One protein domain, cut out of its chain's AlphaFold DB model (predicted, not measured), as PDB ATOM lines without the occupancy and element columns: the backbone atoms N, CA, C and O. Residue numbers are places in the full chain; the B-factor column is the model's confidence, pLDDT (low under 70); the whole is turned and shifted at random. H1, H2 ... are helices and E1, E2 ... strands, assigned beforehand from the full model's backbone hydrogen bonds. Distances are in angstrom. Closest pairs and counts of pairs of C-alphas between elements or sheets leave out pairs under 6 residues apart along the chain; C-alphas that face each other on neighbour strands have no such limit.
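What this domain is: This is residues 3 to 58 of the 59 residues of an uncharacterized protein of bacteria symbiont BFo1 of Frankliniella occidentalis (UniProt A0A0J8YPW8). A two-strand hairpin, E1 and E2, lies alongside one long helix, H2, with E2 nearer to it, and the short helix H1 sits at the turn that folds the chain back into H2. The printed part has 56 residues with two named strands and two named helices, in the order E1, E2, H1, H2; the sheet is antiparallel and the class mixed. It is a rod spanning 37 by 18 by 14 A, only just compact, close to loose, with a radius of gyration of the C-alphas of 12.2 A.

How they stand to each other: Look first at E1, residues 9 to 12, and E2, residues 15 to 19, an antiparallel hairpin at 141 degrees, with N 10 and O 18 2.7 A apart, within hydrogen-bond range. From E2, go to H2, residues 36 to 56: the closest C-alphas, Gly 18 and Glu 47, are 7.0 A apart. H1, residues 24 to 30, is close to H2 but not clearly touching, at a steep tilt of 54 degrees, opposite ways; their closest C-alphas, Met 28 and Glu 36, are 6.9 A apart. E1 is apart from H1 and H2. In H1 and H2 every O i to N i+4 pair is within hydrogen-bond range.

Where its parts are: Find C-alpha 9 at (19.758, 34.462, 5.954), where E1 begins; it is 10.0 A long, E2 12.2 A and H1 10.0 A. H2 runs 29.9 A to C-alpha 56 at (4.191, 27.583, 9.324).

The domain as a whole: The farthest C-alphas, Asp 34 and Gly 58, are 36.9 A apart. The printed part has no cut, its three links are tight, and residues 57 to 58 are under 70 in pLDDT.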
ATOM      1  N   ARG A   3      20.430  38.368  17.035       95.50
ATOM      2  CA  ARG A   3      20.052  39.671  16.451       95.50
ATOM      3  C   ARG A   3      21.089  40.234  15.472       95.50
ATOM      4  O   ARG A   3      20.701  40.834  14.479       95.50
ATOM      5  N   ALA A   4      22.380  40.042  15.735       95.88
ATOM      6  CA  ALA A   4      23.448  40.492  14.843       95.88
ATOM      7  C   ALA A   4      23.472  39.686  13.530       95.88
ATOM      8  O   ALA A   4      23.874  40.201  12.493       95.88
ATOM      9  N   MET A   5      22.962  38.450  13.553       96.38
ATOM     10  CA  MET A   5      22.802  37.601  12.371       96.38
ATOM     11  C   MET A   5      21.491  37.840  11.608       96.38
ATOM     12  O   MET A   5      21.256  37.174  10.606       96.38
ATOM     13  N   ALA A   6      20.629  38.772  12.034       92.56
ATOM     14  CA  ALA A   6      19.258  38.889  11.520       92.56
ATOM     15  C   ALA A   6      19.149  39.131  10.001       92.56
ATOM     16  O   ALA A   6      18.108  38.847   9.415       92.56
ATOM     17  N   THR A   7      20.202  39.647   9.362       91.88
ATOM     18  CA  THR A   7      20.269  39.879   7.907       91.88
ATOM     19  C   THR A   7      21.009  38.779   7.145       91.88
ATOM     20  O   THR A   7      21.017  38.789   5.919       91.88
ATOM     21  N   GLN A   8      21.622  37.825   7.845       96.94
ATOM     22  CA  GLN A   8      22.500  36.803   7.277       96.94
ATOM     23  C   GLN A   8      21.730  35.516   6.960       96.94
ATOM     24  O   GLN A   8      22.184  34.423   7.279       96.94
ATOM     25  N   TRP A   9      20.539  35.627   6.372       96.56
ATOM     26  CA  TRP A   9      19.758  34.462   5.954       96.56
ATOM     27  C   TRP A   9      20.200  33.983   4.576       96.56
ATOM     28  O   TRP A   9      20.276  34.756   3.621       96.56
ATOM     29  N   ARG A  10      20.435  32.681   4.455       96.19
ATOM     30  CA  ARG A  10      20.592  32.000   3.177       96.19
ATOM     31  C   ARG A  10      19.210  31.694   2.611       96.19
ATOM     32  O   ARG A  10      18.308  31.235   3.316       96.19
ATOM     33  N   THR A  11      19.062  31.937   1.316       93.69
ATOM     34  CA  THR A  11      17.834  31.673   0.566       93.69
ATOM     35  C   THR A  11      18.126  30.723  -0.585       93.69
ATOM     36  O   THR A  11      19.156  30.851  -1.248       93.69
ATOM     37  N   GLY A  12      17.214  29.792  -0.846       88.25
ATOM     38  CA  GLY A  12      17.266  28.880  -1.983       88.25
ATOM     39  C   GLY A  12      15.946  28.848  -2.747       88.25
ATOM     40  O   GLY A  12      15.038  29.648  -2.508       88.25
ATOM     41  N   VAL A  13      15.827  27.890  -3.666       82.81
ATOM     42  CA  VAL A  13      14.540  27.582  -4.302       82.81
ATOM     43  C   VAL A  13      13.582  27.116  -3.203       82.81
ATOM     44  O   VAL A  13      13.844  26.107  -2.558       82.81
ATOM     45  N   GLY A  14      12.510  27.875  -2.957       82.31
ATOM     46  CA  GLY A  14      11.562  27.612  -1.865       82.31
ATOM     47  C   GLY A  14      11.683  28.531  -0.642       82.31
ATOM     48  O   GLY A  14      10.909  28.367   0.292       82.31
ATOM     49  N   GLY A  15      12.583  29.524  -0.649       90.00
ATOM     50  CA  GLY A  15      12.636  30.572   0.379       90.00
ATOM     51  C   GLY A  15      13.851  30.491   1.304       90.00
ATOM     52  O   GLY A  15      14.940  30.096   0.884       90.00
ATOM     53  N   ILE A  16      13.681  30.947   2.546       94.06
ATOM     54  CA  ILE A  16      14.736  30.988   3.570       94.06
ATOM     55  C   ILE A  16      15.045  29.565   4.045       94.06
ATOM     56  O   ILE A  16      14.132  28.832   4.405       94.06
ATOM     57  N   THR A  17      16.324  29.183   4.082       93.31
ATOM     58  CA  THR A  17      16.748  27.825   4.478       93.31
ATOM     59  C   THR A  17      17.517  27.773   5.797       93.31
ATOM     60  O   THR A  17      17.557  26.722   6.429       93.31
ATOM     61  N   GLY A  18      18.112  28.889   6.229       95.69
ATOM     62  CA  GLY A  18      18.884  28.987   7.473       95.69
ATOM     63  C   GLY A  18      19.782  30.223   7.498       95.69
ATOM     64  O   GLY A  18      19.874  30.951   6.513       95.69
ATOM     65  N   LEU A  19      20.440  30.472   8.621       97.62
ATOM     66  CA  LEU A  19      21.439  31.513   8.816       97.62
ATOM     67  C   LEU A  19      22.795  31.105   8.222       97.62
ATOM     68  O   LEU A  19      23.159  29.930   8.153       97.62
ATOM     69  N   ASP A  20      23.576  32.096   7.802       97.31
ATOM     70  CA  ASP A  20      24.939  31.899   7.330       97.31
ATOM     71  C   ASP A  20      25.920  31.797   8.503       97.31
ATOM     72  O   ASP A  20      26.345  32.790   9.101       97.31
ATOM     73  N   TYR A  21      26.318  30.566   8.808       96.94
ATOM     74  CA  TYR A  21      27.270  30.271   9.873       96.94
ATOM     75  C   TYR A  21      28.706  30.725   9.566       96.94
ATOM     76  O   TYR A  21      29.512  30.781  10.489       96.94
ATOM     77  N   ASN A  22      29.047  31.109   8.329       97.06
ATOM     78  CA  ASN A  22      30.389  31.627   8.025       97.06
ATOM     79  C   ASN A  22      30.636  33.006   8.652       97.06
ATOM     80  O   ASN A  22      31.778  33.366   8.928       97.06
ATOM     81  N   VAL A  23      29.572  33.778   8.892       96.56
ATOM     82  CA  VAL A  23      29.655  35.125   9.483       96.56
ATOM     83  C   VAL A  23      29.685  35.067  11.017       96.56
ATOM     84  O   VAL A  23      30.156  35.997  11.672       96.56
ATOM     85  N   LEU A  24      29.228  33.957  11.606       96.69
ATOM     86  CA  LEU A  24      29.065  33.802  13.051       96.69
ATOM     87  C   LEU A  24      30.375  33.973  13.851       96.69
ATOM     88  O   LEU A  24      30.360  34.775  14.787       96.69
ATOM     89  N   PRO A  25      31.514  33.340  13.488       96.75
ATOM     90  CA  PRO A  25      32.768  33.534  14.222       96.75
ATOM     91  C   PRO A  25      33.261  34.988  14.196       96.75
ATOM     92  O   PRO A  25      33.789  35.501  15.180       96.75
ATOM     93  N   TRP A  26      33.059  35.691  13.076       97.31
ATOM     94  CA  TRP A  26      33.438  37.101  12.954       97.31
ATOM     95  C   TRP A  26      32.582  38.004  13.854       97.31
ATOM     96  O   TRP A  26      33.123  38.887  14.520       97.31
ATOM     97  N   LEU A  27      31.274  37.747  13.938       97.25
ATOM     98  CA  LEU A  27      30.387  38.464  14.859       97.25
ATOM     99  C   LEU A  27      30.706  38.155  16.325       97.25
ATOM    100  O   LEU A  27      30.748  39.078  17.131       97.25
ATOM    101  N   MET A  28      30.968  36.889  16.677       97.62
ATOM    102  CA  MET A  28      31.395  36.497  18.031       97.62
ATOM    103  C   MET A  28      32.653  37.252  18.456       97.62
ATOM    104  O   MET A  28      32.699  37.795  19.558       97.62
ATOM    105  N   LYS A  29      33.618  37.385  17.541       97.75
ATOM    106  CA  LYS A  29      34.833  38.165  17.768       97.75
ATOM    107  C   LYS A  29      34.560  39.656  17.993       97.75
ATOM    108  O   LYS A  29      35.167  40.242  18.882       97.75
ATOM    109  N   ILE A  30      33.701  40.286  17.187       97.25
ATOM    110  CA  ILE A  30      33.390  41.724  17.318       97.25
ATOM    111  C   ILE A  30      32.653  42.027  18.620       97.25
ATOM    112  O   ILE A  30      32.929  43.035  19.262       97.25
ATOM    113  N   GLU A  31      31.733  41.150  19.006       95.94
ATOM    114  CA  GLU A  31      30.895  41.314  20.193       95.94
ATOM    115  C   GLU A  31      31.594  40.852  21.486       95.94
ATOM    116  O   GLU A  31      31.015  40.974  22.561       95.94
ATOM    117  N   GLY A  32      32.821  40.323  21.397       97.25
ATOM    118  CA  GLY A  32      33.586  39.857  22.557       97.25
ATOM    119  C   GLY A  32      32.933  38.672  23.269       97.25
ATOM    120  O   GLY A  32      32.828  38.668  24.490       97.25
ATOM    121  N   VAL A  33      32.433  37.692  22.513       97.56
ATOM    122  CA  VAL A  33      31.811  36.489  23.083       97.56
ATOM    123  C   VAL A  33      32.886  35.540  23.610       97.56
ATOM    124  O   VAL A  33      33.670  35.015  22.827       97.56
ATOM    125  N   ASP A  34      32.873  35.278  24.917       96.31
ATOM    126  CA  ASP A  34      33.815  34.348  25.557       96.31
ATOM    127  C   ASP A  34      33.375  32.876  25.440       96.31
ATOM    128  O   ASP A  34      34.194  31.994  25.187       96.31
ATOM    129  N   ASP A  35      32.076  32.596  25.600       97.75
ATOM    130  CA  ASP A  35      31.505  31.248  25.461       97.75
ATOM    131  C   ASP A  35      30.833  31.079  24.092       97.75
ATOM    132  O   ASP A  35      29.612  31.191  23.924       97.75
ATOM    133  N   GLU A  36      31.661  30.826  23.079       97.62
ATOM    134  CA  GLU A  36      31.205  30.613  21.703       97.62
ATOM    135  C   GLU A  36      30.283  29.389  21.575       97.62
ATOM    136  O   GLU A  36      29.375  29.382  20.740       97.62
ATOM    137  N   ALA A  37      30.474  28.363  22.411       97.88
ATOM    138  CA  ALA A  37      29.684  27.137  22.372       97.88
ATOM    139  C   ALA A  37      28.250  27.371  22.869       97.88
ATOM    140  O   ALA A  37      27.293  26.943  22.212       97.88
ATOM    141  N   ALA A  38      28.088  28.080  23.988       97.94
ATOM    142  CA  ALA A  38      26.775  28.501  24.470       97.94
ATOM    143  C   ALA A  38      26.089  29.422  23.452       97.94
ATOM    144  O   ALA A  38      24.952  29.166  23.051       97.94
ATOM    145  N   ALA A  39      26.807  30.425  22.939       97.62
ATOM    146  CA  ALA A  39      26.259  31.360  21.963       97.62
ATOM    147  C   ALA A  39      25.843  30.681  20.643       97.62
ATOM    148  O   ALA A  39      24.828  31.057  20.053       97.62
ATOM    149  N   LEU A  40      26.582  29.665  20.183       97.88
ATOM    150  CA  LEU A  40      26.203  28.849  19.028       97.88
ATOM    151  C   LEU A  40      24.903  28.071  19.281       97.88
ATOM    152  O   LEU A  40      24.039  28.018  18.403       97.88
ATOM    153  N   ASN A  41      24.751  27.469  20.463       98.25
ATOM    154  CA  ASN A  41      23.527  26.749  20.817       98.25
ATOM    155  C   ASN A  41      22.316  27.686  20.882       98.25
ATOM    156  O   ASN A  41      21.278  27.366  20.302       98.25
ATOM    157  N   ASP A  42      22.465  28.866  21.484       97.94
ATOM    158  CA  ASP A  42      21.396  29.867  21.540       97.94
ATOM    159  C   ASP A  42      20.959  30.308  20.136       97.94
ATOM    160  O   ASP A  42      19.763  30.404  19.847       97.94
ATOM    161  N   VAL A  43      21.915  30.528  19.224       98.00
ATOM    162  CA  VAL A  43      21.618  30.856  17.819       98.00
ATOM    163  C   VAL A  43      20.822  29.743  17.146       98.00
ATOM    164  O   VAL A  43      19.830  30.045  16.488       98.00
ATOM    165  N   ARG A  44      21.195  28.473  17.341       97.56
ATOM    166  CA  ARG A  44      20.490  27.318  16.758       97.56
ATOM    167  C   ARG A  44      19.057  27.184  17.265       97.56
ATOM    168  O   ARG A  44      18.157  26.895  16.479       97.56
ATOM    169  N   VAL A  45      18.831  27.408  18.560       98.25
ATOM    170  CA  VAL A  45      17.483  27.380  19.153       98.25
ATOM    171  C   VAL A  45      16.606  28.466  18.529       98.25
ATOM    172  O   VAL A  45      15.488  28.191  18.091       98.25
ATOM    173  N   MET A  46      17.128  29.689  18.433       98.00
ATOM    174  CA  MET A  46      16.399  30.826  17.868       98.00
ATOM    175  C   MET A  46      16.176  30.688  16.354       98.00
ATOM    176  O   MET A  46      15.092  31.002  15.864       98.00
ATOM    177  N   GLU A  47      17.165  30.183  15.612       97.62
ATOM    178  CA  GLU A  47      17.051  29.871  14.182       97.62
ATOM    179  C   GLU A  47      15.944  28.852  13.938       97.62
ATOM    180  O   GLU A  47      15.091  29.072  13.078       97.62
ATOM    181  N   ARG A  48      15.916  27.767  14.721       96.88
ATOM    182  CA  ARG A  48      14.893  26.737  14.570       96.88
ATOM    183  C   ARG A  48      13.492  27.302  14.787       96.88
ATOM    184  O   ARG A  48      12.622  27.079  13.951       96.88
ATOM    185  N   ALA A  49      13.295  28.080  15.851       96.75
ATOM    186  CA  ALA A  49      12.014  28.727  16.118       96.75
ATOM    187  C   ALA A  49      11.601  29.688  14.987       96.75
ATOM    188  O   ALA A  49      10.436  29.720  14.588       96.75
ATOM    189  N   ALA A  50      12.548  30.454  14.437       95.44
ATOM    190  CA  ALA A  50      12.288  31.348  13.314       95.44
ATOM    191  C   ALA A  50      11.903  30.582  12.038       95.44
ATOM    192  O   ALA A  50      10.928  30.955  11.388       95.44
ATOM    193  N   LEU A  51      12.614  29.500  11.706       94.38
ATOM    194  CA  LEU A  51      12.297  28.646  10.556       94.38
ATOM    195  C   LEU A  51      10.930  27.974  10.707       94.38
ATOM    196  O   LEU A  51      10.155  27.971   9.754       94.38
ATOM    197  N   ASP A  52      10.600  27.464  11.895       94.81
ATOM    198  CA  ASP A  52       9.285  26.877  12.166       94.81
ATOM    199  C   ASP A  52       8.171  27.923  11.950       94.81
ATOM    200  O   ASP A  52       7.164  27.632  11.304       94.81
ATOM    201  N   LEU A  53       8.368  29.177  12.388       94.06
ATOM    202  CA  LEU A  53       7.422  30.268  12.118       94.06
ATOM    203  C   LEU A  53       7.324  30.622  10.628       94.06
ATOM    204  O   LEU A  53       6.216  30.796  10.124       94.06
ATOM    205  N   ILE A  54       8.456  30.748   9.932       91.12
ATOM    206  CA  ILE A  54       8.503  31.098   8.505       91.12
ATOM    207  C   ILE A  54       7.782  30.029   7.680       91.12
ATOM    208  O   ILE A  54       6.930  30.365   6.860       91.12
ATOM    209  N   HIS A  55       8.060  28.751   7.938       88.44
ATOM    210  CA  HIS A  55       7.430  27.644   7.224       88.44
ATOM    211  C   HIS A  55       5.969  27.435   7.631       88.44
ATOM    212  O   HIS A  55       5.149  27.140   6.769       88.44
ATOM    213  N   SER A  56       5.600  27.659   8.898       86.81
ATOM    214  CA  SER A  56       4.191  27.583   9.324       86.81
ATOM    215  C   SER A  56       3.306  28.657   8.683       86.81
ATOM    216  O   SER A  56       2.112  28.441   8.506       86.81
ATOM    217  N   LYS A  57       3.885  29.808   8.317       66.44
ATOM    218  CA  LYS A  57       3.197  30.893   7.601       66.44
ATOM    219  C   LYS A  57       3.238  30.738   6.077       66.44
ATOM    220  O   LYS A  57       2.623  31.542   5.383       66.44
ATOM    221  N   GLY A  58       3.979  29.751   5.573       58.66
ATOM    222  CA  GLY A  58       4.121  29.435   4.150       58.66
ATOM    223  C   GLY A  58       3.306  28.224   3.680       58.66
ATOM    224  O   GLY A  58       3.547  27.769   2.564       58.66
TER     225      GLY A  58